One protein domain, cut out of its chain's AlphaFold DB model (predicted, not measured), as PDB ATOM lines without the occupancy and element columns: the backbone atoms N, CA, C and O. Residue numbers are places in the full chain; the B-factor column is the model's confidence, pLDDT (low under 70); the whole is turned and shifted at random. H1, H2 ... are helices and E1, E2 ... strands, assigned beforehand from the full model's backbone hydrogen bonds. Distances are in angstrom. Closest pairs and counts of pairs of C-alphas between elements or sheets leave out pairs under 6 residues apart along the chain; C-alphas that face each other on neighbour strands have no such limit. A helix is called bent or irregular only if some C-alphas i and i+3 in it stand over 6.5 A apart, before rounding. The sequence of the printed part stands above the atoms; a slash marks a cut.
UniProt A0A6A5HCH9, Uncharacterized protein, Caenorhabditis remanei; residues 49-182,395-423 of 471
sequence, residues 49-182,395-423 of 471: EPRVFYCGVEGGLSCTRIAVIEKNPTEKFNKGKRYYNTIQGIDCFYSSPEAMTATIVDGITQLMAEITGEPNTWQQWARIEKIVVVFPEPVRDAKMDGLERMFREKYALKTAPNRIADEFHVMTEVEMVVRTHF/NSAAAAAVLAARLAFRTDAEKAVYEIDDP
ATOM      1  N   GLU A  49     -65.762  53.687   6.022       81.00
ATOM      2  CA  GLU A  49     -65.521  54.598   7.145       81.00
ATOM      3  C   GLU A  49     -64.291  55.492   6.873       81.00
ATOM      4  O   GLU A  49     -63.184  54.976   6.680       81.00
ATOM      5  N   PRO A  50     -64.428  56.837   6.892       84.62
ATOM      6  CA  PRO A  50     -63.301  57.736   6.667       84.62
ATOM      7  C   PRO A  50     -62.208  57.589   7.725       84.62
ATOM      8  O   PRO A  50     -62.476  57.656   8.927       84.62
ATOM      9  N   ARG A  51     -60.951  57.490   7.277       89.81
ATOM     10  CA  ARG A  51     -59.780  57.466   8.168       89.81
ATOM     11  C   ARG A  51     -59.727  58.762   8.980       89.81
ATOM     12  O   ARG A  51     -59.765  59.856   8.414       89.81
ATOM     13  N   VAL A  52     -59.647  58.663  10.304       89.81
ATOM     14  CA  VAL A  52     -59.666  59.836  11.195       89.81
ATOM     15  C   VAL A  52     -58.246  60.200  11.625       89.81
ATOM     16  O   VAL A  52     -57.451  59.321  11.940       89.81
ATOM     17  N   PHE A  53     -57.928  61.492  11.668       92.31
ATOM     18  CA  PHE A  53     -56.594  62.002  11.989       92.31
ATOM     19  C   PHE A  53     -56.619  63.122  13.030       92.31
ATOM     20  O   PHE A  53     -57.572  63.901  13.121       92.31
ATOM     21  N   TYR A  54     -55.513  63.255  13.756       92.62
ATOM     22  CA  TYR A  54     -55.180  64.426  14.565       92.62
ATOM     23  C   TYR A  54     -53.981  65.136  13.947       92.62
ATOM     24  O   TYR A  54     -53.033  64.484  13.517       92.62
ATOM     25  N   CYS A  55     -54.026  66.462  13.888       95.50
ATOM     26  CA  CYS A  55     -53.040  67.275  13.188       95.50
ATOM     27  C   CYS A  55     -52.378  68.268  14.142       95.50
ATOM     28  O   CYS A  55     -53.031  68.899  14.977       95.50
ATOM     29  N   GLY A  56     -51.070  68.415  13.997       95.81
ATOM     30  CA  GLY A  56     -50.274  69.408  14.686       95.81
ATOM     31  C   GLY A  56     -49.437  70.195  13.695       95.81
ATOM     32  O   GLY A  56     -48.941  69.647  12.710       95.81
ATOM     33  N   VAL A  57     -49.285  71.488  13.957       97.19
ATOM     34  CA  VAL A  57     -48.547  72.411  13.097       97.19
ATOM     35  C   VAL A  57     -47.593  73.229  13.955       97.19
ATOM     36  O   VAL A  57     -48.011  73.850  14.923       97.19
ATOM     37  N   GLU A  58     -46.319  73.247  13.589       93.62
ATOM     38  CA  GLU A  58     -45.303  74.141  14.141       93.62
ATOM     39  C   GLU A  58     -45.103  75.288  13.150       93.62
ATOM     40  O   GLU A  58     -44.518  75.095  12.081       93.62
ATOM     41  N   GLY A  59     -45.621  76.464  13.500       92.06
ATOM     42  CA  GLY A  59     -45.330  77.710  12.807       92.06
ATOM     43  C   GLY A  59     -43.935  78.202  13.175       92.06
ATOM     44  O   GLY A  59     -43.578  78.271  14.350       92.06
ATOM     45  N   GLY A  60     -43.134  78.544  12.172       84.81
ATOM     46  CA  GLY A  60     -41.831  79.158  12.374       84.81
ATOM     47  C   GLY A  60     -41.309  79.807  11.099       84.81
ATOM     48  O   GLY A  60     -41.502  79.303   9.994       84.81
ATOM     49  N   LEU A  61     -40.575  80.911  11.248       79.31
ATOM     50  CA  LEU A  61     -40.141  81.749  10.126       79.31
ATOM     51  C   LEU A  61     -39.342  81.029   9.028       79.31
ATOM     52  O   LEU A  61     -39.417  81.405   7.862       79.31
ATOM     53  N   SER A  62     -38.537  80.024   9.383       76.31
ATOM     54  CA  SER A  62     -37.715  79.303   8.394       76.31
ATOM     55  C   SER A  62     -38.496  78.234   7.628       76.31
ATOM     56  O   SER A  62     -38.176  77.961   6.476       76.31
ATOM     57  N   CYS A  63     -39.484  77.614   8.271       85.62
ATOM     58  CA  CYS A  63     -40.313  76.552   7.715       85.62
ATOM     59  C   CYS A  63     -41.499  76.291   8.646       85.62
ATOM     60  O   CYS A  63     -41.337  76.321   9.867       85.62
ATOM     61  N   THR A  64     -42.649  75.944   8.077       92.69
ATOM     62  CA  THR A  64     -43.777  75.408   8.846       92.69
ATOM     63  C   THR A  64     -43.712  73.892   8.774       92.69
ATOM     64  O   THR A  64     -43.598  73.337   7.680       92.69
ATOM     65  N   ARG A  65     -43.777  73.208   9.918       94.12
ATOM     66  CA  ARG A  65     -43.836  71.738   9.961       94.12
ATOM     67  C   ARG A  65     -45.250  71.298  10.279       94.12
ATOM     68  O   ARG A  65     -45.902  71.890  11.133       94.12
ATOM     69  N   ILE A  66     -45.704  70.250   9.613       97.19
ATOM     70  CA  ILE A  66     -47.023  69.655   9.807       97.19
ATOM     71  C   ILE A  66     -46.804  68.181  10.122       97.19
ATOM     72  O   ILE A  66     -46.005  67.518   9.461       97.19
ATOM     73  N   ALA A  67     -47.506  67.679  11.130       93.75
ATOM     74  CA  ALA A  67     -47.549  66.269  11.472       93.75
ATOM     75  C   ALA A  67     -49.007  65.837  11.618       93.75
ATOM     76  O   ALA A  67     -49.790  66.524  12.276       93.75
ATOM     77  N   VAL A  68     -49.366  64.690  11.045       93.06
ATOM     78  CA  VAL A  68     -50.660  64.050  11.309       93.06
ATOM     79  C   VAL A  68     -50.469  62.649  11.871       93.06
ATOM     80  O   VAL A  68     -49.570  61.914  11.460       93.06
ATOM     81  N   ILE A  69     -51.317  62.304  12.834       88.50
ATOM     82  CA  ILE A  69     -51.360  61.010  13.514       88.50
ATOM     83  C   ILE A  69     -52.698  60.368  13.175       88.50
ATOM     84  O   ILE A  69     -53.751  60.963  13.415       88.50
ATOM     85  N   GLU A  70     -52.661  59.161  12.620       87.81
ATOM     86  CA  GLU A  70     -53.870  58.385  12.352       87.81
ATOM     87  C   GLU A  70     -54.496  57.875  13.659       87.81
ATOM     88  O   GLU A  70     -53.812  57.368  14.553       87.81
ATOM     89  N   LYS A  71     -55.818  58.014  13.781       81.69
ATOM     90  CA  LYS A  71     -56.599  57.559  14.929       81.69
ATOM     91  C   LYS A  71     -56.774  56.046  14.858       81.69
ATOM     92  O   LYS A  71     -57.743  55.556  14.285       81.69
ATOM     93  N   ASN A  72     -55.864  55.312  15.486       69.00
ATOM     94  CA  ASN A  72     -56.054  53.889  15.722       69.00
ATOM     95  C   ASN A  72     -56.854  53.679  17.031       69.00
ATOM     96  O   ASN A  72     -56.367  54.073  18.089       69.00
ATOM     97  N   PRO A  73     -58.062  53.079  17.012       56.47
ATOM     98  CA  PRO A  73     -58.845  52.844  18.228       56.47
ATOM     99  C   PRO A  73     -58.260  51.768  19.162       56.47
ATOM    100  O   PRO A  73     -58.713  51.663  20.301       56.47
ATOM    101  N   THR A  74     -57.287  50.963  18.716       53.97
ATOM    102  CA  THR A  74     -56.688  49.868  19.509       53.97
ATOM    103  C   THR A  74     -55.259  50.152  19.980       53.97
ATOM    104  O   THR A  74     -54.745  49.430  20.836       53.97
ATOM    105  N   GLU A  75     -54.619  51.213  19.483       55.56
ATOM    106  CA  GLU A  75     -53.265  51.616  19.866       55.56
ATOM    107  C   GLU A  75     -53.260  52.996  20.526       55.56
ATOM    108  O   GLU A  75     -54.019  53.894  20.170       55.56
ATOM    109  N   LYS A  76     -52.348  53.199  21.480       54.78
ATOM    110  CA  LYS A  76     -52.085  54.536  22.019       54.78
ATOM    111  C   LYS A  76     -51.561  55.450  20.894       54.78
ATOM    112  O   LYS A  76     -50.755  55.010  20.082       54.78
ATOM    113  N   PHE A  77     -51.953  56.729  20.866       52.69
ATOM    114  CA  PHE A  77     -51.616  57.677  19.777       52.69
ATOM    115  C   PHE A  77     -50.121  57.915  19.552       52.69
ATOM    116  O   PHE A  77     -49.716  58.292  18.457       52.69
ATOM    117  N   ASN A  78     -49.292  57.663  20.561       52.16
ATOM    118  CA  ASN A  78     -47.845  57.621  20.396       52.16
ATOM    119  C   ASN A  78     -47.386  56.467  19.482       52.16
ATOM    120  O   ASN A  78     -46.389  56.609  18.796       52.16
ATOM    121  N   LYS A  79     -48.117  55.360  19.381       55.53
ATOM    122  CA  LYS A  79     -47.787  54.251  18.470       55.53
ATOM    123  C   LYS A  79     -48.477  54.340  17.108       55.53
ATOM    124  O   LYS A  79     -48.084  53.629  16.190       55.53
ATOM    125  N   GLY A  80     -49.462  55.228  16.964       62.69
ATOM    126  CA  GLY A  80     -50.160  55.458  15.699       62.69
ATOM    127  C   GLY A  80     -49.218  55.936  14.591       62.69
ATOM    128  O   GLY A  80     -48.265  56.680  14.841       62.69
ATOM    129  N   LYS A  81     -49.496  55.526  13.346       78.75
ATOM    130  CA  LYS A  81     -48.697  55.913  12.176       78.75
ATOM    131  C   LYS A  81     -48.690  57.440  12.025       78.75
ATOM    132  O   LYS A  81     -49.745  58.073  11.948       78.75
ATOM    133  N   ARG A  82     -47.481  58.011  11.993       84.06
ATOM    134  CA  ARG A  82     -47.234  59.452  11.855       84.06
ATOM    135  C   ARG A  82     -46.802  59.775  10.430       84.06
ATOM    136  O   ARG A  82     -46.035  59.026   9.828       84.06
ATOM    137  N   TYR A  83     -47.266  60.908   9.929       90.88
ATOM    138  CA  TYR A  83     -46.929  61.434   8.612       90.88
ATOM    139  C   TYR A  83     -46.540  62.907   8.740       90.88
ATOM    140  O   TYR A  83     -47.069  63.604   9.607       90.88
ATOM    141  N   TYR A  84     -45.631  63.383   7.889       92.62
ATOM    142  CA  TYR A  84     -45.001  64.696   8.034       92.62
ATOM    143  C   TYR A  84     -44.940  65.456   6.709       92.62
ATOM    144  O   TYR A  84     -44.622  64.871   5.682       92.62
ATOM    145  N   ASN A  85     -45.143  66.774   6.759       94.94
ATOM    146  CA  ASN A  85     -44.842  67.699   5.663       94.94
ATOM    147  C   ASN A  85     -44.059  68.907   6.207       94.94
ATOM    148  O   ASN A  85     -44.166  69.258   7.386       94.94
ATOM    149  N   THR A  86     -43.241  69.542   5.370       93.12
ATOM    150  CA  THR A  86     -42.534  70.788   5.689       93.12
ATOM    151  C   THR A  86     -42.668  71.756   4.523       93.12
ATOM    152  O   THR A  86     -42.257  71.456   3.407       93.12
ATOM    153  N   ILE A  87     -43.221  72.931   4.803       93.81
ATOM    154  CA  ILE A  87     -43.564  73.961   3.816       93.81
ATOM    155  C   ILE A  87     -42.911  75.305   4.184       93.81
ATOM    156  O   ILE A  87     -42.188  75.415   5.179       93.81
ATOM    157  N   GLN A  88     -43.192  76.346   3.394       90.06
ATOM    158  CA  GLN A  88     -42.805  77.732   3.681       90.06
ATOM    159  C   GLN A  88     -43.104  78.139   5.135       90.06
ATOM    160  O   GLN A  88     -44.132  77.772   5.703       90.06
ATOM    161  N   GLY A  89     -42.202  78.917   5.734       88.44
ATOM    162  CA  GLY A  89     -42.369  79.441   7.085       88.44
ATOM    163  C   GLY A  89     -43.521  80.435   7.231       88.44
ATOM    164  O   GLY A  89     -43.707  81.317   6.390       88.44
ATOM    165  N   ILE A  90     -44.251  80.292   8.334       90.94
ATOM    166  CA  ILE A  90     -45.249  81.237   8.840       90.94
ATOM    167  C   ILE A  90     -44.789  81.748  10.201       90.94
ATOM    168  O   ILE A  90     -44.227  80.991  10.990       90.94
ATOM    169  N   ASP A  91     -44.999  83.029  10.479       86.94
ATOM    170  CA  ASP A  91     -44.446  83.680  11.668       86.94
ATOM    171  C   ASP A  91     -45.324  84.864  12.085       86.94
ATOM    172  O   ASP A  91     -45.780  85.632  11.229       86.94
ATOM    173  N   CYS A  92     -45.577  85.025  13.386       87.62
ATOM    174  CA  CYS A  92     -46.495  86.054  13.862       87.62
ATOM    175  C   CYS A  92     -45.934  87.475  13.704       87.62
ATOM    176  O   CYS A  92     -46.715  88.415  13.629       87.62
ATOM    177  N   PHE A  93     -44.636  87.702  13.511       83.25
ATOM    178  CA  PHE A  93     -44.126  89.029  13.159       83.25
ATOM    179  C   PHE A  93     -44.349  89.335  11.673       83.25
ATOM    180  O   PHE A  93     -44.924  90.377  11.340       83.25
ATOM    181  N   TYR A  94     -43.976  88.413  10.781       83.75
ATOM    182  CA  TYR A  94     -43.873  88.689   9.338       83.75
ATOM    183  C   TYR A  94     -45.094  88.296   8.494       83.75
ATOM    184  O   TYR A  94     -45.280  88.844   7.408       83.75
ATOM    185  N   SER A  95     -45.941  87.377   8.959       89.12
ATOM    186  CA  SER A  95     -47.129  86.920   8.228       89.12
ATOM    187  C   SER A  95     -48.411  87.611   8.715       89.12
ATOM    188  O   SER A  95     -48.512  88.053   9.867       89.12
ATOM    189  N   SER A  96     -49.416  87.708   7.836       93.75
ATOM    190  CA  SER A  96     -50.788  88.069   8.215       93.75
ATOM    191  C   SER A  96     -51.610  86.805   8.519       93.75
ATOM    192  O   SER A  96     -51.290  85.743   7.976       93.75
ATOM    193  N   PRO A  97     -52.674  86.878   9.341       95.56
ATOM    194  CA  PRO A  97     -53.560  85.740   9.600       95.56
ATOM    195  C   PRO A  97     -54.088  85.055   8.335       95.56
ATOM    196  O   PRO A  97     -54.175  83.830   8.298       95.56
ATOM    197  N   GLU A  98     -54.378  85.819   7.281       94.56
ATOM    198  CA  GLU A  98     -54.821  85.325   5.972       94.56
ATOM    199  C   GLU A  98     -53.753  84.442   5.322       94.56
ATOM    200  O   GLU A  98     -54.046  83.311   4.933       94.56
ATOM    201  N   ALA A  99     -52.516  84.945   5.243       93.75
ATOM    202  CA  ALA A  99     -51.390  84.226   4.658       93.75
ATOM    203  C   ALA A  99     -51.057  82.965   5.467       93.75
ATOM    204  O   ALA A  99     -50.919  81.890   4.892       93.75
ATOM    205  N   MET A 100     -51.020  83.070   6.803       95.62
ATOM    206  CA  MET A 100     -50.802  81.918   7.684       95.62
ATOM    207  C   MET A 100     -51.889  80.854   7.497       95.62
ATOM    208  O   MET A 100     -51.570  79.675   7.366       95.62
ATOM    209  N   THR A 101     -53.162  81.262   7.425       95.88
ATOM    210  CA  THR A 101     -54.287  80.341   7.194       95.88
ATOM    211  C   THR A 101     -54.122  79.603   5.866       95.88
ATOM    212  O   THR A 101     -54.222  78.379   5.846       95.88
ATOM    213  N   ALA A 102     -53.844  80.325   4.773       94.69
ATOM    214  CA  ALA A 102     -53.671  79.731   3.448       94.69
ATOM    215  C   ALA A 102     -52.508  78.727   3.425       94.69
ATOM    216  O   ALA A 102     -52.714  77.566   3.087       94.69
ATOM    217  N   THR A 103     -51.322  79.126   3.897       95.88
ATOM    218  CA  THR A 103     -50.140  78.252   3.941       95.88
ATOM    219  C   THR A 103     -50.379  76.985   4.775       95.88
ATOM    220  O   THR A 103     -49.995  75.898   4.347       95.88
ATOM    221  N   ILE A 104     -51.063  77.080   5.923       96.94
ATOM    222  CA  ILE A 104     -51.431  75.900   6.728       96.94
ATOM    223  C   ILE A 104     -52.378  74.972   5.952       96.94
ATOM    224  O   ILE A 104     -52.155  73.761   5.922       96.94
ATOM    225  N   VAL A 105     -53.423  75.518   5.323       95.56
ATOM    226  CA  VAL A 105     -54.405  74.731   4.556       95.56
ATOM    227  C   VAL A 105     -53.757  74.042   3.356       95.56
ATOM    228  O   VAL A 105     -54.025  72.859   3.132       95.56
ATOM    229  N   ASP A 106     -52.874  74.730   2.634       94.94
ATOM    230  CA  ASP A 106     -52.155  74.179   1.484       94.94
ATOM    231  C   ASP A 106     -51.271  72.997   1.902       94.94
ATOM    232  O   ASP A 106     -51.351  71.920   1.310       94.94
ATOM    233  N   GLY A 107     -50.474  73.146   2.964       96.44
ATOM    234  CA  GLY A 107     -49.589  72.076   3.429       96.44
ATOM    235  C   GLY A 107     -50.308  70.881   4.053       96.44
ATOM    236  O   GLY A 107     -49.848  69.749   3.887       96.44
ATOM    237  N   ILE A 108     -51.439  71.107   4.735       96.81
ATOM    238  CA  ILE A 108     -52.313  70.020   5.203       96.81
ATOM    239  C   ILE A 108     -52.922  69.302   3.997       96.81
ATOM    240  O   ILE A 108     -52.916  68.078   3.960       96.81
ATOM    241  N   THR A 109     -53.396  70.041   2.992       94.81
ATOM    242  CA  THR A 109     -53.994  69.463   1.778       94.81
ATOM    243  C   THR A 109     -52.985  68.618   1.004       94.81
ATOM    244  O   THR A 109     -53.311  67.496   0.634       94.81
ATOM    245  N   GLN A 110     -51.751  69.101   0.831       95.19
ATOM    246  CA  GLN A 110     -50.651  68.341   0.223       95.19
ATOM    247  C   GLN A 110     -50.345  67.045   0.989       95.19
ATOM    248  O   GLN A 110     -50.247  65.982   0.383       95.19
ATOM    249  N   LEU A 111     -50.241  67.123   2.320       95.94
ATOM    250  CA  LEU A 111     -49.937  65.963   3.158       95.94
ATOM    251  C   LEU A 111     -51.071  64.929   3.130       95.94
ATOM    252  O   LEU A 111     -50.828  63.739   2.962       95.94
ATOM    253  N   MET A 112     -52.320  65.373   3.265       95.31
ATOM    254  CA  MET A 112     -53.473  64.475   3.236       95.31
ATOM    255  C   MET A 112     -53.657  63.833   1.860       95.31
ATOM    256  O   MET A 112     -53.912  62.634   1.801       95.31
ATOM    257  N   ALA A 113     -53.445  64.587   0.776       93.25
ATOM    258  CA  ALA A 113     -53.422  64.068  -0.590       93.25
ATOM    259  C   ALA A 113     -52.420  62.919  -0.772       93.25
ATOM    260  O   ALA A 113     -52.768  61.901  -1.366       93.25
ATOM    261  N   GLU A 114     -51.201  63.049  -0.241       92.69
ATOM    262  CA  GLU A 114     -50.185  61.987  -0.270       92.69
ATOM    263  C   GLU A 114     -50.609  60.762   0.563       92.69
ATOM    264  O   GLU A 114     -50.459  59.621   0.130       92.69
ATOM    265  N   ILE A 115     -51.210  60.984   1.738       91.75
ATOM    266  CA  ILE A 115     -51.659  59.926   2.663       91.75
ATOM    267  C   ILE A 115     -52.839  59.110   2.123       91.75
ATOM    268  O   ILE A 115     -52.967  57.923   2.456       91.75
ATOM    269  N   THR A 116     -53.733  59.738   1.355       89.62
ATOM    270  CA  THR A 116     -54.912  59.090   0.760       89.62
ATOM    271  C   THR A 116     -54.686  58.642  -0.684       89.62
ATOM    272  O   THR A 116     -55.431  57.786  -1.149       89.62
ATOM    273  N   GLY A 117     -53.681  59.192  -1.376       88.00
ATOM    274  CA  GLY A 117     -53.455  59.023  -2.817       88.00
ATOM    275  C   GLY A 117     -54.328  59.928  -3.703       88.00
ATOM    276  O   GLY A 117     -54.448  59.680  -4.898       88.00
ATOM    277  N   GLU A 118     -54.961  60.959  -3.128       85.94
ATOM    278  CA  GLU A 118     -56.145  61.631  -3.694       85.94
ATOM    279  C   GLU A 118     -56.000  63.166  -3.676       85.94
ATOM    280  O   GLU A 118     -56.436  63.825  -2.726       85.94
ATOM    281  N   PRO A 119     -55.385  63.774  -4.711       78.81
ATOM    282  CA  PRO A 119     -54.931  65.168  -4.668       78.81
ATOM    283  C   PRO A 119     -56.035  66.226  -4.581       78.81
ATOM    284  O   PRO A 119     -55.785  67.313  -4.067       78.81
ATOM    285  N   ASN A 120     -57.246  65.928  -5.059       81.12
ATOM    286  CA  ASN A 120     -58.348  66.898  -5.138       81.12
ATOM    287  C   ASN A 120     -59.543  66.545  -4.231       81.12
ATOM    288  O   ASN A 120     -60.531  67.276  -4.205       81.12
ATOM    289  N   THR A 121     -59.481  65.401  -3.549       86.81
ATOM    290  CA  THR A 121     -60.653  64.685  -3.009       86.81
ATOM    291  C   THR A 121     -60.376  63.993  -1.672       86.81
ATOM    292  O   THR A 121     -61.245  63.278  -1.174       86.81
ATOM    293  N   TRP A 122     -59.208  64.209  -1.049       90.81
ATOM    294  CA  TRP A 122     -58.797  63.540   0.195       90.81
ATOM    295  C   TRP A 122     -59.842  63.613   1.321       90.81
ATOM    296  O   TRP A 122     -59.964  62.665   2.093       90.81
ATOM    297  N   GLN A 123     -60.645  64.683   1.390       90.00
ATOM    298  CA  GLN A 123     -61.704  64.878   2.393       90.00
ATOM    299  C   GLN A 123     -62.841  63.844   2.306       90.00
ATOM    300  O   GLN A 123     -63.601  63.686   3.258       90.00
ATOM    301  N   GLN A 124     -62.980  63.142   1.176       87.81
ATOM    302  CA  GLN A 124     -63.912  62.016   1.025       87.81
ATOM    303  C   GLN A 124     -63.367  60.742   1.689       87.81
ATOM    304  O   GLN A 124     -64.131  59.894   2.137       87.81
ATOM    305  N   TRP A 125     -62.040  60.625   1.772       89.44
ATOM    306  CA  TRP A 125     -61.328  59.443   2.251       89.44
ATOM    307  C   TRP A 125     -60.833  59.583   3.701       89.44
ATOM    308  O   TRP A 125     -60.554  58.588   4.372       89.44
ATOM    309  N   ALA A 126     -60.706  60.813   4.199       91.50
ATOM    310  CA  ALA A 126     -60.166  61.097   5.518       91.50
ATOM    311  C   ALA A 126     -60.779  62.347   6.167       91.50
ATOM    312  O   ALA A 126     -61.154  63.304   5.493       91.50
ATOM    313  N   ARG A 127     -60.812  62.365   7.505       91.75
ATOM    314  CA  ARG A 127     -61.277  63.496   8.324       91.75
ATOM    315  C   ARG A 127     -60.233  63.867   9.373       91.75
ATOM    316  O   ARG A 127     -59.773  63.001  10.110       91.75
ATOM    317  N   ILE A 128     -59.918  65.153   9.513       94.19
ATOM    318  CA  ILE A 128     -59.118  65.643  10.644       94.19
ATOM    319  C   ILE A 128     -60.071  66.046  11.776       94.19
ATOM    320  O   ILE A 128     -60.916  66.921  11.614       94.19
ATOM    321  N   GLU A 129     -59.960  65.406  12.935       91.50
ATOM    322  CA  GLU A 129     -60.829  65.682  14.086       91.50
ATOM    323  C   GLU A 129     -60.379  66.949  14.829       91.50
ATOM    324  O   GLU A 129     -61.199  67.776  15.220       91.50
ATOM    325  N   LYS A 130     -59.066  67.164  14.975       92.62
ATOM    326  CA  LYS A 130     -58.530  68.368  15.624       92.62
ATOM    327  C   LYS A 130     -57.191  68.792  15.032       92.62
ATOM    328  O   LYS A 130     -56.328  67.945  14.802       92.62
ATOM    329  N   ILE A 131     -57.023  70.097  14.829       96.50
ATOM    330  CA  ILE A 131     -55.746  70.750  14.523       96.50
ATOM    331  C   ILE A 131     -55.307  71.575  15.738       96.50
ATOM    332  O   ILE A 131     -56.091  72.367  16.269       96.50
ATOM    333  N   VAL A 132     -54.042  71.438  16.138       95.88
ATOM    334  CA  VAL A 132     -53.363  72.367  17.055       95.88
ATOM    335  C   VAL A 132     -52.183  73.014  16.334       95.88
ATOM    336  O   VAL A 132     -51.283  72.323  15.865       95.88
ATOM    337  N   VAL A 133     -52.171  74.342  16.267       96.88
ATOM    338  CA  VAL A 133     -51.054  75.136  15.741       96.88
ATOM    339  C   VAL A 133     -50.285  75.746  16.904       96.88
ATOM    340  O   VAL A 133     -50.884  76.356  17.790       96.88
ATOM    341  N   VAL A 134     -48.964  75.594  16.898       94.62
ATOM    342  CA  VAL A 134     -48.057  76.179  17.888       94.62
ATOM    343  C   VAL A 134     -47.086  77.143  17.230       94.62
ATOM    344  O   VAL A 134     -46.599  76.876  16.133       94.62
ATOM    345  N   PHE A 135     -46.791  78.242  17.917       92.75
ATOM    346  CA  PHE A 135     -45.810  79.239  17.494       92.75
ATOM    347  C   PHE A 135     -44.817  79.553  18.635       92.75
ATOM    348  O   PHE A 135     -45.182  79.393  19.803       92.75
ATOM    349  N   PRO A 136     -43.567  79.959  18.338       86.25
ATOM    350  CA  PRO A 136     -42.499  80.114  19.331       86.25
ATOM    351  C   PRO A 136     -42.631  81.351  20.239       86.25
ATOM    352  O   PRO A 136     -41.788  81.544  21.115       86.25
ATOM    353  N   GLU A 137     -43.623  82.216  20.042       85.12
ATOM    354  CA  GLU A 137     -43.854  83.398  20.869       85.12
ATOM    355  C   GLU A 137     -44.109  83.003  22.337       85.12
ATOM    356  O   GLU A 137     -44.815  82.031  22.613       85.12
ATOM    357  N   PRO A 138     -43.577  83.758  23.315       79.12
ATOM    358  CA  PRO A 138     -43.738  83.428  24.732       79.12
ATOM    359  C   PRO A 138     -45.170  83.636  25.246       79.12
ATOM    360  O   PRO A 138     -45.566  83.043  26.250       79.12
ATOM    361  N   VAL A 139     -45.939  84.501  24.579       83.81
ATOM    362  CA  VAL A 139     -47.293  84.914  24.957       83.81
ATOM    363  C   VAL A 139     -48.148  84.978  23.697       83.81
ATOM    364  O   VAL A 139     -47.688  85.443  22.657       83.81
ATOM    365  N   ARG A 140     -49.398  84.525  23.804       88.06
ATOM    366  CA  ARG A 140     -50.391  84.585  22.727       88.06
ATOM    367  C   ARG A 140     -50.703  86.034  22.337       88.06
ATOM    368  O   ARG A 140     -50.967  86.854  23.215       88.06
ATOM    369  N   ASP A 141     -50.737  86.319  21.036       87.38
ATOM    370  CA  ASP A 141     -51.007  87.655  20.496       87.38
ATOM    371  C   ASP A 141     -52.296  87.746  19.646       87.38
ATOM    372  O   ASP A 141     -52.980  86.758  19.358       87.38
ATOM    373  N   ALA A 142     -52.615  88.966  19.202       91.56
ATOM    374  CA  ALA A 142     -53.795  89.246  18.386       91.56
ATOM    375  C   ALA A 142     -53.747  88.630  16.969       91.56
ATOM    376  O   ALA A 142     -54.794  88.481  16.332       91.56
ATOM    377  N   LYS A 143     -52.568  88.265  16.445       92.56
ATOM    378  CA  LYS A 143     -52.443  87.572  15.154       92.56
ATOM    379  C   LYS A 143     -52.704  86.076  15.298       92.56
ATOM    380  O   LYS A 143     -53.334  85.507  14.407       92.56
ATOM    381  N   MET A 144     -52.309  85.463  16.413       94.88
ATOM    382  CA  MET A 144     -52.695  84.096  16.779       94.88
ATOM    383  C   MET A 144     -54.219  83.990  16.958       94.88
ATOM    384  O   MET A 144     -54.836  83.071  16.419       94.88
ATOM    385  N   ASP A 145     -54.849  84.974  17.614       94.12
ATOM    386  CA  ASP A 145     -56.316  85.082  17.688       94.12
ATOM    387  C   ASP A 145     -56.968  85.289  16.313       94.12
ATOM    388  O   ASP A 145     -57.963  84.635  15.983       94.12
ATOM    389  N   GLY A 146     -56.397  86.169  15.484       94.75
ATOM    390  CA  GLY A 146     -56.856  86.403  14.116       94.75
ATOM    391  C   GLY A 146     -56.810  85.140  13.251       94.75
ATOM    392  O   GLY A 146     -57.760  84.871  12.514       94.75
ATOM    393  N   LEU A 147     -55.744  84.346  13.380       96.12
ATOM    394  CA  LEU A 147     -55.573  83.059  12.706       96.12
ATOM    395  C   LEU A 147     -56.602  82.029  13.189       96.12
ATOM    396  O   LEU A 147     -57.270  81.407  12.365       96.12
ATOM    397  N   GLU A 148     -56.775  81.871  14.506       95.62
ATOM    398  CA  GLU A 148     -57.746  80.922  15.066       95.62
ATOM    399  C   GLU A 148     -59.173  81.236  14.612       95.62
ATOM    400  O   GLU A 148     -59.909  80.339  14.194       95.62
ATOM    401  N   ARG A 149     -59.544  82.521  14.624       94.25
ATOM    402  CA  ARG A 149     -60.838  82.989  14.130       94.25
ATOM    403  C   ARG A 149     -61.004  82.721  12.633       94.25
ATOM    404  O   ARG A 149     -61.985  82.090  12.240       94.25
ATOM    405  N   MET A 150     -60.045  83.146  11.807       93.44
ATOM    406  CA  MET A 150     -60.150  83.020  10.351       93.44
ATOM    407  C   MET A 150     -60.182  81.563   9.884       93.44
ATOM    408  O   MET A 150     -60.972  81.222   9.000       93.44
ATOM    409  N   PHE A 151     -59.355  80.696  10.476       95.00
ATOM    410  CA  PHE A 151     -59.373  79.276  10.143       95.00
ATOM    411  C   PHE A 151     -60.725  78.658  10.509       95.00
ATOM    412  O   PHE A 151     -61.309  77.935   9.702       95.00
ATOM    413  N   ARG A 152     -61.269  78.969  11.694       92.19
ATOM    414  CA  ARG A 152     -62.572  78.437  12.118       92.19
ATOM    415  C   ARG A 152     -63.701  78.850  11.181       92.19
ATOM    416  O   ARG A 152     -64.429  77.973  10.719       92.19
ATOM    417  N   GLU A 153     -63.798  80.145  10.875       90.81
ATOM    418  CA  GLU A 153     -64.807  80.727   9.975       90.81
ATOM    419  C   GLU A 153     -64.786  80.085   8.574       90.81
ATOM    420  O   GLU A 153     -65.846  79.810   8.014       90.81
ATOM    421  N   LYS A 154     -63.598  79.817   8.012       91.62
ATOM    422  CA  LYS A 154     -63.444  79.333   6.627       91.62
ATOM    423  C   LYS A 154     -63.344  77.812   6.471       91.62
ATOM    424  O   LYS A 154     -63.751  77.299   5.431       91.62
ATOM    425  N   TYR A 155     -62.793  77.102   7.458       93.69
ATOM    426  CA  TYR A 155     -62.311  75.722   7.293       93.69
ATOM    427  C   TYR A 155     -62.717  74.743   8.413       93.69
ATOM    428  O   TYR A 155     -62.477  73.546   8.250       93.69
ATOM    429  N   ALA A 156     -63.341  75.188   9.516       88.75
ATOM    430  CA  ALA A 156     -63.799  74.283  10.591       88.75
ATOM    431  C   ALA A 156     -65.332  74.153  10.714       88.75
ATOM    432  O   ALA A 156     -65.841  73.100  11.122       88.75
ATOM    433  N   LEU A 157     -66.091  75.195  10.341       85.00
ATOM    434  CA  LEU A 157     -67.558  75.155  10.356       85.00
ATOM    435  C   LEU A 157     -68.100  73.959   9.557       85.00
ATOM    436  O   LEU A 157     -67.638  73.673   8.456       85.00
ATOM    437  N   LYS A 158     -69.136  73.289  10.081       81.38
ATOM    438  CA  LYS A 158     -69.803  72.159   9.399       81.38
ATOM    439  C   LYS A 158     -70.400  72.525   8.036       81.38
ATOM    440  O   LYS A 158     -70.624  71.642   7.221       81.38
ATOM    441  N   THR A 159     -70.672  73.808   7.812       80.31
ATOM    442  CA  THR A 159     -71.210  74.376   6.569       80.31
ATOM    443  C   THR A 159     -70.131  74.870   5.602       80.31
ATOM    444  O   THR A 159     -70.472  75.346   4.522       80.31
ATOM    445  N   ALA A 160     -68.844  74.798   5.962       80.25
ATOM    446  CA  ALA A 160     -67.762  75.221   5.081       80.25
ATOM    447  C   ALA A 160     -67.629  74.246   3.893       80.25
ATOM    448  O   ALA A 160     -67.462  73.049   4.124       80.25
ATOM    449  N   PRO A 161     -67.650  74.718   2.629       74.69
ATOM    450  CA  PRO A 161     -67.553  73.835   1.464       74.69
ATOM    451  C   PRO A 161     -66.187  73.140   1.367       74.69
ATOM    452  O   PRO A 161     -66.108  72.003   0.921       74.69
ATOM    453  N   ASN A 162     -65.130  73.798   1.853       81.69
ATOM    454  CA  ASN A 162     -63.753  73.297   1.849       81.69
ATOM    455  C   ASN A 162     -63.293  72.948   3.275       81.69
ATOM    456  O   ASN A 162     -62.197  73.322   3.688       81.69
ATOM    457  N   ARG A 163     -64.156  72.313   4.076       90.19
ATOM    458  CA  ARG A 163     -63.867  71.983   5.480       90.19
ATOM    459  C   ARG A 163     -62.619  71.095   5.601       90.19
ATOM    460  O   ARG A 163     -62.520  70.077   4.927       90.19
ATOM    461  N   ILE A 164     -61.695  71.475   6.483       93.31
ATOM    462  CA  ILE A 164     -60.414  70.782   6.704       93.31
ATOM    463  C   ILE A 164     -60.426  69.973   8.006       93.31
ATOM    464  O   ILE A 164     -59.885  68.871   8.033       93.31
ATOM    465  N   ALA A 165     -61.046  70.485   9.078       93.81
ATOM    466  CA  ALA A 165     -61.086  69.803  10.376       93.81
ATOM    467  C   ALA A 165     -62.386  70.044  11.161       93.81
ATOM    468  O   ALA A 165     -63.153  70.951  10.833       93.81
ATOM    469  N   ASP A 166     -62.637  69.255  12.217       90.44
ATOM    470  CA  ASP A 166     -63.747  69.533  13.141       90.44
ATOM    471  C   ASP A 166     -63.442  70.661  14.131       90.44
ATOM    472  O   ASP A 166     -64.287  71.531  14.341       90.44
ATOM    473  N   GLU A 167     -62.240  70.668  14.709       91.56
ATOM    474  CA  GLU A 167     -61.786  71.678  15.665       91.56
ATOM    475  C   GLU A 167     -60.395  72.227  15.302       91.56
ATOM    476  O   GLU A 167     -59.539  71.516  14.774       91.56
ATOM    477  N   PHE A 168     -60.156  73.503  15.616       94.25
ATOM    478  CA  PHE A 168     -58.889  74.197  15.368       94.25
ATOM    479  C   PHE A 168     -58.529  75.073  16.568       94.25
ATOM    480  O   PHE A 168     -59.372  75.850  17.033       94.25
ATOM    481  N   HIS A 169     -57.291  74.968  17.046       94.44
ATOM    482  CA  HIS A 169     -56.734  75.796  18.116       94.44
ATOM    483  C   HIS A 169     -55.358  76.322  17.726       94.44
ATOM    484  O   HIS A 169     -54.557  75.590  17.150       94.44
ATOM    485  N   VAL A 170     -55.059  77.556  18.120       95.00
ATOM    486  CA  VAL A 170     -53.696  78.093  18.151       95.00
ATOM    487  C   VAL A 170     -53.250  78.153  19.618       95.00
ATOM    488  O   VAL A 170     -54.091  78.296  20.506       95.00
ATOM    489  N   MET A 171     -51.960  78.020  19.910       93.00
ATOM    490  CA  MET A 171     -51.366  78.258  21.237       93.00
ATOM    491  C   MET A 171     -49.867  78.544  21.109       93.00
ATOM    492  O   MET A 171     -49.309  78.427  20.018       93.00
ATOM    493  N   THR A 172     -49.199  78.929  22.194       91.44
ATOM    494  CA  THR A 172     -47.733  79.050  22.165       91.44
ATOM    495  C   THR A 172     -47.058  77.678  22.267       91.44
ATOM    496  O   THR A 172     -47.623  76.707  22.782       91.44
ATOM    497  N   GLU A 173     -45.817  77.580  21.796       89.06
ATOM    498  CA  GLU A 173     -45.004  76.370  21.928       89.06
ATOM    499  C   GLU A 173     -44.778  76.023  23.408       89.06
ATOM    500  O   GLU A 173     -44.880  74.853  23.776       89.06
ATOM    501  N   VAL A 174     -44.584  77.027  24.275       86.94
ATOM    502  CA  VAL A 174     -44.466  76.820  25.728       86.94
ATOM    503  C   VAL A 174     -45.759  76.266  26.341       86.94
ATOM    504  O   VAL A 174     -45.693  75.338  27.145       86.94
ATOM    505  N   GLU A 175     -46.941  76.753  25.942       86.44
ATOM    506  CA  GLU A 175     -48.222  76.203  26.409       86.44
ATOM    507  C   GLU A 175     -48.392  74.735  26.005       86.44
ATOM    508  O   GLU A 175     -48.845  73.920  26.815       86.44
ATOM    509  N   MET A 176     -48.006  74.382  24.775       86.94
ATOM    510  CA  MET A 176     -48.026  72.999  24.304       86.94
ATOM    511  C   MET A 176     -47.037  72.133  25.085       86.94
ATOM    512  O   MET A 176     -47.443  71.085  25.592       86.94
ATOM    513  N   VAL A 177     -45.780  72.568  25.240       82.31
ATOM    514  CA  VAL A 177     -44.740  71.844  25.995       82.31
ATOM    515  C   VAL A 177     -45.222  71.561  27.414       82.31
ATOM    516  O   VAL A 177     -45.184  70.417  27.858       82.31
ATOM    517  N   VAL A 178     -45.775  72.562  28.096       79.12
ATOM    518  CA  VAL A 178     -46.248  72.432  29.481       79.12
ATOM    519  C   VAL A 178     -47.389  71.425  29.600       79.12
ATOM    520  O   VAL A 178     -47.330  70.533  30.442       79.12
ATOM    521  N   ARG A 179     -48.386  71.498  28.709       77.62
ATOM    522  CA  ARG A 179     -49.527  70.561  28.673       77.62
ATOM    523  C   ARG A 179     -49.155  69.146  28.220       77.62
ATOM    524  O   ARG A 179     -49.970  68.232  28.352       77.62
ATOM    525  N   THR A 180     -47.972  68.959  27.636       73.00
ATOM    526  CA  THR A 180     -47.511  67.657  27.137       73.00
ATOM    527  C   THR A 180     -46.453  66.995  28.015       73.00
ATOM    528  O   THR A 180     -46.389  65.767  27.971       73.00
ATOM    529  N   HIS A 181     -45.701  67.764  28.818       74.38
ATOM    530  CA  HIS A 181     -44.533  67.301  29.583       74.38
ATOM    531  C   HIS A 181     -44.611  67.506  31.110       74.38
ATOM    532  O   HIS A 181     -43.811  66.891  31.807       74.38
ATOM    533  N   PHE A 182     -45.531  68.323  31.648       74.69
ATOM    534  CA  PHE A 182     -45.723  68.464  33.103       74.69
ATOM    535  C   PHE A 182     -47.117  68.004  33.537       74.69
ATOM    536  O   PHE A 182     -48.118  68.246  32.857       74.69
ATOM    537  N   ASN A 395     -40.167  67.032  16.251       79.88
ATOM    538  CA  ASN A 395     -40.593  68.408  15.984       79.88
ATOM    539  C   ASN A 395     -41.856  68.791  16.794       79.88
ATOM    540  O   ASN A 395     -42.490  67.958  17.444       79.88
ATOM    541  N   SER A 396     -42.184  70.083  16.856       86.75
ATOM    542  CA  SER A 396     -43.302  70.571  17.683       86.75
ATOM    543  C   SER A 396     -44.660  70.315  17.041       86.75
ATOM    544  O   SER A 396     -45.652  70.224  17.759       86.75
ATOM    545  N   ALA A 397     -44.690  70.065  15.732       90.44
ATOM    546  CA  ALA A 397     -45.869  69.584  15.029       90.44
ATOM    547  C   ALA A 397     -46.320  68.209  15.561       90.44
ATOM    548  O   ALA A 397     -47.500  68.026  15.843       90.44
ATOM    549  N   ALA A 398     -45.403  67.266  15.806       86.38
ATOM    550  CA  ALA A 398     -45.747  65.961  16.382       86.38
ATOM    551  C   ALA A 398     -46.350  66.074  17.793       86.38
ATOM    552  O   ALA A 398     -47.406  65.509  18.078       86.38
ATOM    553  N   ALA A 399     -45.720  66.863  18.669       84.00
ATOM    554  CA  ALA A 399     -46.217  67.088  20.026       84.00
ATOM    555  C   ALA A 399     -47.567  67.841  20.035       84.00
ATOM    556  O   ALA A 399     -48.456  67.513  20.824       84.00
ATOM    557  N   ALA A 400     -47.767  68.778  19.102       89.81
ATOM    558  CA  ALA A 400     -49.054  69.426  18.865       89.81
ATOM    559  C   ALA A 400     -50.127  68.439  18.363       89.81
ATOM    560  O   ALA A 400     -51.264  68.515  18.818       89.81
ATOM    561  N   ALA A 401     -49.782  67.471  17.506       88.81
ATOM    562  CA  ALA A 401     -50.714  66.444  17.028       88.81
ATOM    563  C   ALA A 401     -51.141  65.484  18.156       88.81
ATOM    564  O   ALA A 401     -52.319  65.149  18.277       88.81
ATOM    565  N   VAL A 402     -50.214  65.108  19.047       82.31
ATOM    566  CA  VAL A 402     -50.539  64.359  20.278       82.31
ATOM    567  C   VAL A 402     -51.429  65.182  21.207       82.31
ATOM    568  O   VAL A 402     -52.380  64.649  21.782       82.31
ATOM    569  N   LEU A 403     -51.174  66.486  21.350       83.81
ATOM    570  CA  LEU A 403     -52.039  67.367  22.133       83.81
ATOM    571  C   LEU A 403     -53.432  67.509  21.495       83.81
ATOM    572  O   LEU A 403     -54.427  67.494  22.216       83.81
ATOM    573  N   ALA A 404     -53.526  67.566  20.165       88.25
ATOM    574  CA  ALA A 404     -54.789  67.562  19.430       88.25
ATOM    575  C   ALA A 404     -55.594  66.275  19.689       88.25
ATOM    576  O   ALA A 404     -56.791  66.361  19.962       88.25
ATOM    577  N   ALA A 405     -54.934  65.110  19.707       81.44
ATOM    578  CA  ALA A 405     -55.548  63.843  20.113       81.44
ATOM    579  C   ALA A 405     -56.029  63.886  21.575       81.44
ATOM    580  O   ALA A 405     -57.196  63.619  21.854       81.44
ATOM    581  N   ARG A 406     -55.170  64.306  22.519       76.81
ATOM    582  CA  ARG A 406     -55.517  64.425  23.951       76.81
ATOM    583  C   ARG A 406     -56.719  65.341  24.201       76.81
ATOM    584  O   ARG A 406     -57.569  65.018  25.025       76.81
ATOM    585  N   LEU A 407     -56.800  66.465  23.488       77.31
ATOM    586  CA  LEU A 407     -57.883  67.446  23.599       77.31
ATOM    587  C   LEU A 407     -59.196  67.007  22.930       77.31
ATOM    588  O   LEU A 407     -60.181  67.739  23.025       77.31
ATOM    589  N   ALA A 408     -59.232  65.871  22.230       71.44
ATOM    590  CA  ALA A 408     -60.456  65.324  21.648       71.44
ATOM    591  C   ALA A 408     -61.232  64.398  22.611       71.44
ATOM    592  O   ALA A 408     -62.431  64.183  22.419       71.44
ATOM    593  N   PHE A 409     -60.583  63.886  23.665       64.88
ATOM    594  CA  PHE A 409     -61.222  63.006  24.650       64.88
ATOM    595  C   PHE A 409     -62.187  63.745  25.571       64.88
ATOM    596  O   PHE A 409     -61.909  64.845  26.053       64.88
ATOM    597  N   ARG A 410     -63.333  63.109  25.832       54.41
ATOM    598  CA  ARG A 410     -64.462  63.721  26.546       54.41
ATOM    599  C   ARG A 410     -64.545  63.280  28.002       54.41
ATOM    600  O   ARG A 410     -65.137  63.992  28.805       54.41
ATOM    601  N   THR A 411     -63.946  62.146  28.348       53.59
ATOM    602  CA  THR A 411     -63.979  61.562  29.694       53.59
ATOM    603  C   THR A 411     -62.580  61.410  30.285       53.59
ATOM    604  O   THR A 411     -61.590  61.264  29.569       53.59
ATOM    605  N   ASP A 412     -62.477  61.417  31.614       49.88
ATOM    606  CA  ASP A 412     -61.190  61.224  32.293       49.88
ATOM    607  C   ASP A 412     -60.702  59.767  32.229       49.88
ATOM    608  O   ASP A 412     -59.499  59.524  32.249       49.88
ATOM    609  N   ALA A 413     -61.613  58.802  32.046       48.28
ATOM    610  CA  ALA A 413     -61.266  57.405  31.787       48.28
ATOM    611  C   ALA A 413     -60.558  57.230  30.431       48.28
ATOM    612  O   ALA A 413     -59.567  56.506  30.352       48.28
ATOM    613  N   GLU A 414     -61.007  57.934  29.385       50.78
ATOM    614  CA  GLU A 414     -60.283  57.984  28.109       50.78
ATOM    615  C   GLU A 414     -58.898  58.625  28.288       50.78
ATOM    616  O   GLU A 414     -57.918  58.082  27.792       50.78
ATOM    617  N   LYS A 415     -58.781  59.733  29.038       50.12
ATOM    618  CA  LYS A 415     -57.482  60.394  29.293       50.12
ATOM    619  C   LYS A 415     -56.495  59.488  30.044       50.12
ATOM    620  O   LYS A 415     -55.319  59.456  29.684       50.12
ATOM    621  N   ALA A 416     -56.963  58.741  31.046       46.06
ATOM    622  CA  ALA A 416     -56.130  57.926  31.934       46.06
ATOM    623  C   ALA A 416     -55.367  56.792  31.221       46.06
ATOM    624  O   ALA A 416     -54.286  56.400  31.657       46.06
ATOM    625  N   VAL A 417     -55.867  56.290  30.086       44.81
ATOM    626  CA  VAL A 417     -55.157  55.280  29.273       44.81
ATOM    627  C   VAL A 417     -53.880  55.859  28.624       44.81
ATOM    628  O   VAL A 417     -52.964  55.109  28.263       44.81
ATOM    629  N   TYR A 418     -53.770  57.189  28.515       49.47
ATOM    630  CA  TYR A 418     -52.763  57.899  27.714       49.47
ATOM    631  C   TYR A 418     -51.935  58.945  28.500       49.47
ATOM    632  O   TYR A 418     -51.370  59.862  27.888       49.47
ATOM    633  N   GLU A 419     -51.841  58.817  29.832       45.28
ATOM    634  CA  GLU A 419     -50.968  59.665  30.665       45.28
ATOM    635  C   GLU A 419     -49.461  59.494  30.364       45.28
ATOM    636  O   GLU A 419     -49.018  58.548  29.707       45.28
ATOM    637  N   ILE A 420     -48.686  60.499  30.791       48.28
ATOM    638  CA  ILE A 420     -47.350  60.857  30.291       48.28
ATOM    639  C   ILE A 420     -46.238  60.043  30.979       48.28
ATOM    640  O   ILE A 420     -45.407  60.603  31.682       48.28
ATOM    641  N   ASP A 421     -46.193  58.735  30.730       46.75
ATOM    642  CA  ASP A 421     -45.017  57.891  31.013       46.75
ATOM    643  C   ASP A 421     -44.528  57.244  29.696       46.75
ATOM    644  O   ASP A 421     -44.424  56.022  29.568       46.75
ATOM    645  N   ASP A 422     -44.295  58.072  28.667       46.66
ATOM    646  CA  ASP A 422     -43.851  57.622  27.342       46.66
ATOM    647  C   ASP A 422     -42.409  58.058  27.012       46.66
ATOM    648  O   ASP A 422     -42.173  59.229  26.685       46.66
ATOM    649  N   PRO A 423     -41.438  57.125  27.018       44.69
ATOM    650  CA  PRO A 423     -40.066  57.424  26.645       44.69
ATOM    651  C   PRO A 423     -39.873  57.706  25.145       44.69
ATOM    652  O   PRO A 423     -38.752  58.015  24.766       44.69
TER     653      PRO A 423
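This is residues 49 to 182 and 395 to 423 of the 471 residues of an uncharacterized protein of Caenorhabditis remanei (UniProt A0A6A5HCH9). A twisted five-stranded sheet forms the middle of a rounded, three-layered body, with H1 and H3 packed on one face and H4 and H5 on the other. The sheet curls round H1, H5 packs mainly on the strands E1, E4 and E2, and the short H6 lies off the sheet beyond the last residue of H5. The 163 printed residues have six named helices and five named strands, in the order E1, E2, E3, H1, H2, E4, H3, E5, H4, H5, H6; the sheet is mixed, in the order E3, E2, E1, E4, E5, and the class is mixed, helices and strands. The whole is compact, with a radius of gyration of the C-alphas of 14.9 A and spans of 40 by 37 by 27 A.

E1, residues 51 to 58, E2, residues 64 to 70, and E3, residues 82 to 87, form a meander, each strand the antiparallel neighbour of the one before. The hairpin of E1 and E2 has N 56 and O 67 at 2.9 A, and the hairpin of E2 and E3 has N 66 and O 85 at 2.9 A, both within hydrogen-bond range. H1, residues 97 to 116, is on the sheet, its C-alpha of Leu 111 being 5.9 A from that of Asn 85 in E3, the closest pair. H2, residues 122 to 125, only grazes the sheet with residues 123 to 125, and H1 touches it with residues 109 to 116 alone, the closest C-alphas being those of Ala 113 and Trp 122 at 5.5 A. E4, residues 126 to 135, bends by 62 degrees at residue 129 and is parallel to E1, with N 53 and O 127 at 2.8 A. E3, H1, H2 and E4 make a split strand-helix-strand unit, two strands running the same way with E2 and E1 between them, and its crossover is right-handed. H3, residues 142 to 156, is on the same face as H1; they touch through residues 97 to 101 of H1 alone, with Pro 97 and Leu 147 the closest C-alphas at 4.6 A, at a steep tilt of 45 degrees, the same way. H3 lies over E5, residues 165 to 172, at a height over the sheet of 8.1 A, and runs along the strands, at 9 degrees to E5 on the local plane. E4, H3 and E5 make a strand-helix-strand unit, two parallel neighbour strands with a helix between, also with a right-handed crossover; N 133 and O 169 are 2.8 A apart. On the opposite face, H4, residues 173 to 181, stands up from the sheet, rising 67 degrees out of the local plane. H5, residues 396 to 406, is on the same face as H4 and touches it, with Met 176 and Ala 400 the closest C-alphas at 6.6 A; its C-alpha of Ala 401 is 3.8 A from that of Gly 56 in E1, their closest pair. H6, residues 412 to 416, is not on the sheet and is close to H5 but not clearly touching, Arg 406 and Lys 415 having the closest C-alphas at 7.0 A. In H1, H3, H4, H5 and H6 every O i to N i+4 pair is within hydrogen-bond range; H2 is too short for such a pair.

E1 begins at C-alpha 51, (-59.780, 57.466, 8.168), and measures 22.9 A; E2 measures 20.1 A and E3 17.0 A. H1 is 28.1 A long, H2 5.2 A and E4 26.1 A. H3 is 19.6 A long and only just irregular, with C-alphas 153 and 156 6.6 A apart. E5 measures 20.1 A, H4 11.9 A and H5 15.0 A, with C-alpha 396 at (-43.302, 70.571, 17.683). H6 measures 6.1 A and ends at C-alpha 416, (-56.130, 57.926, 31.934).

The two C-alphas farthest apart are those of Tyr 94 and Ala 413, at 42.3 A. Residues 183 to 394 are not printed, and C-alphas 182 and 395 are 17.9 A apart across the cut. Of the links that are printed whole, the one from E2 to E3, with 11 residues, is long. The mean pLDDT of the printed part is 83.7, with residues 72 to 80 and 409 to 423 under 70.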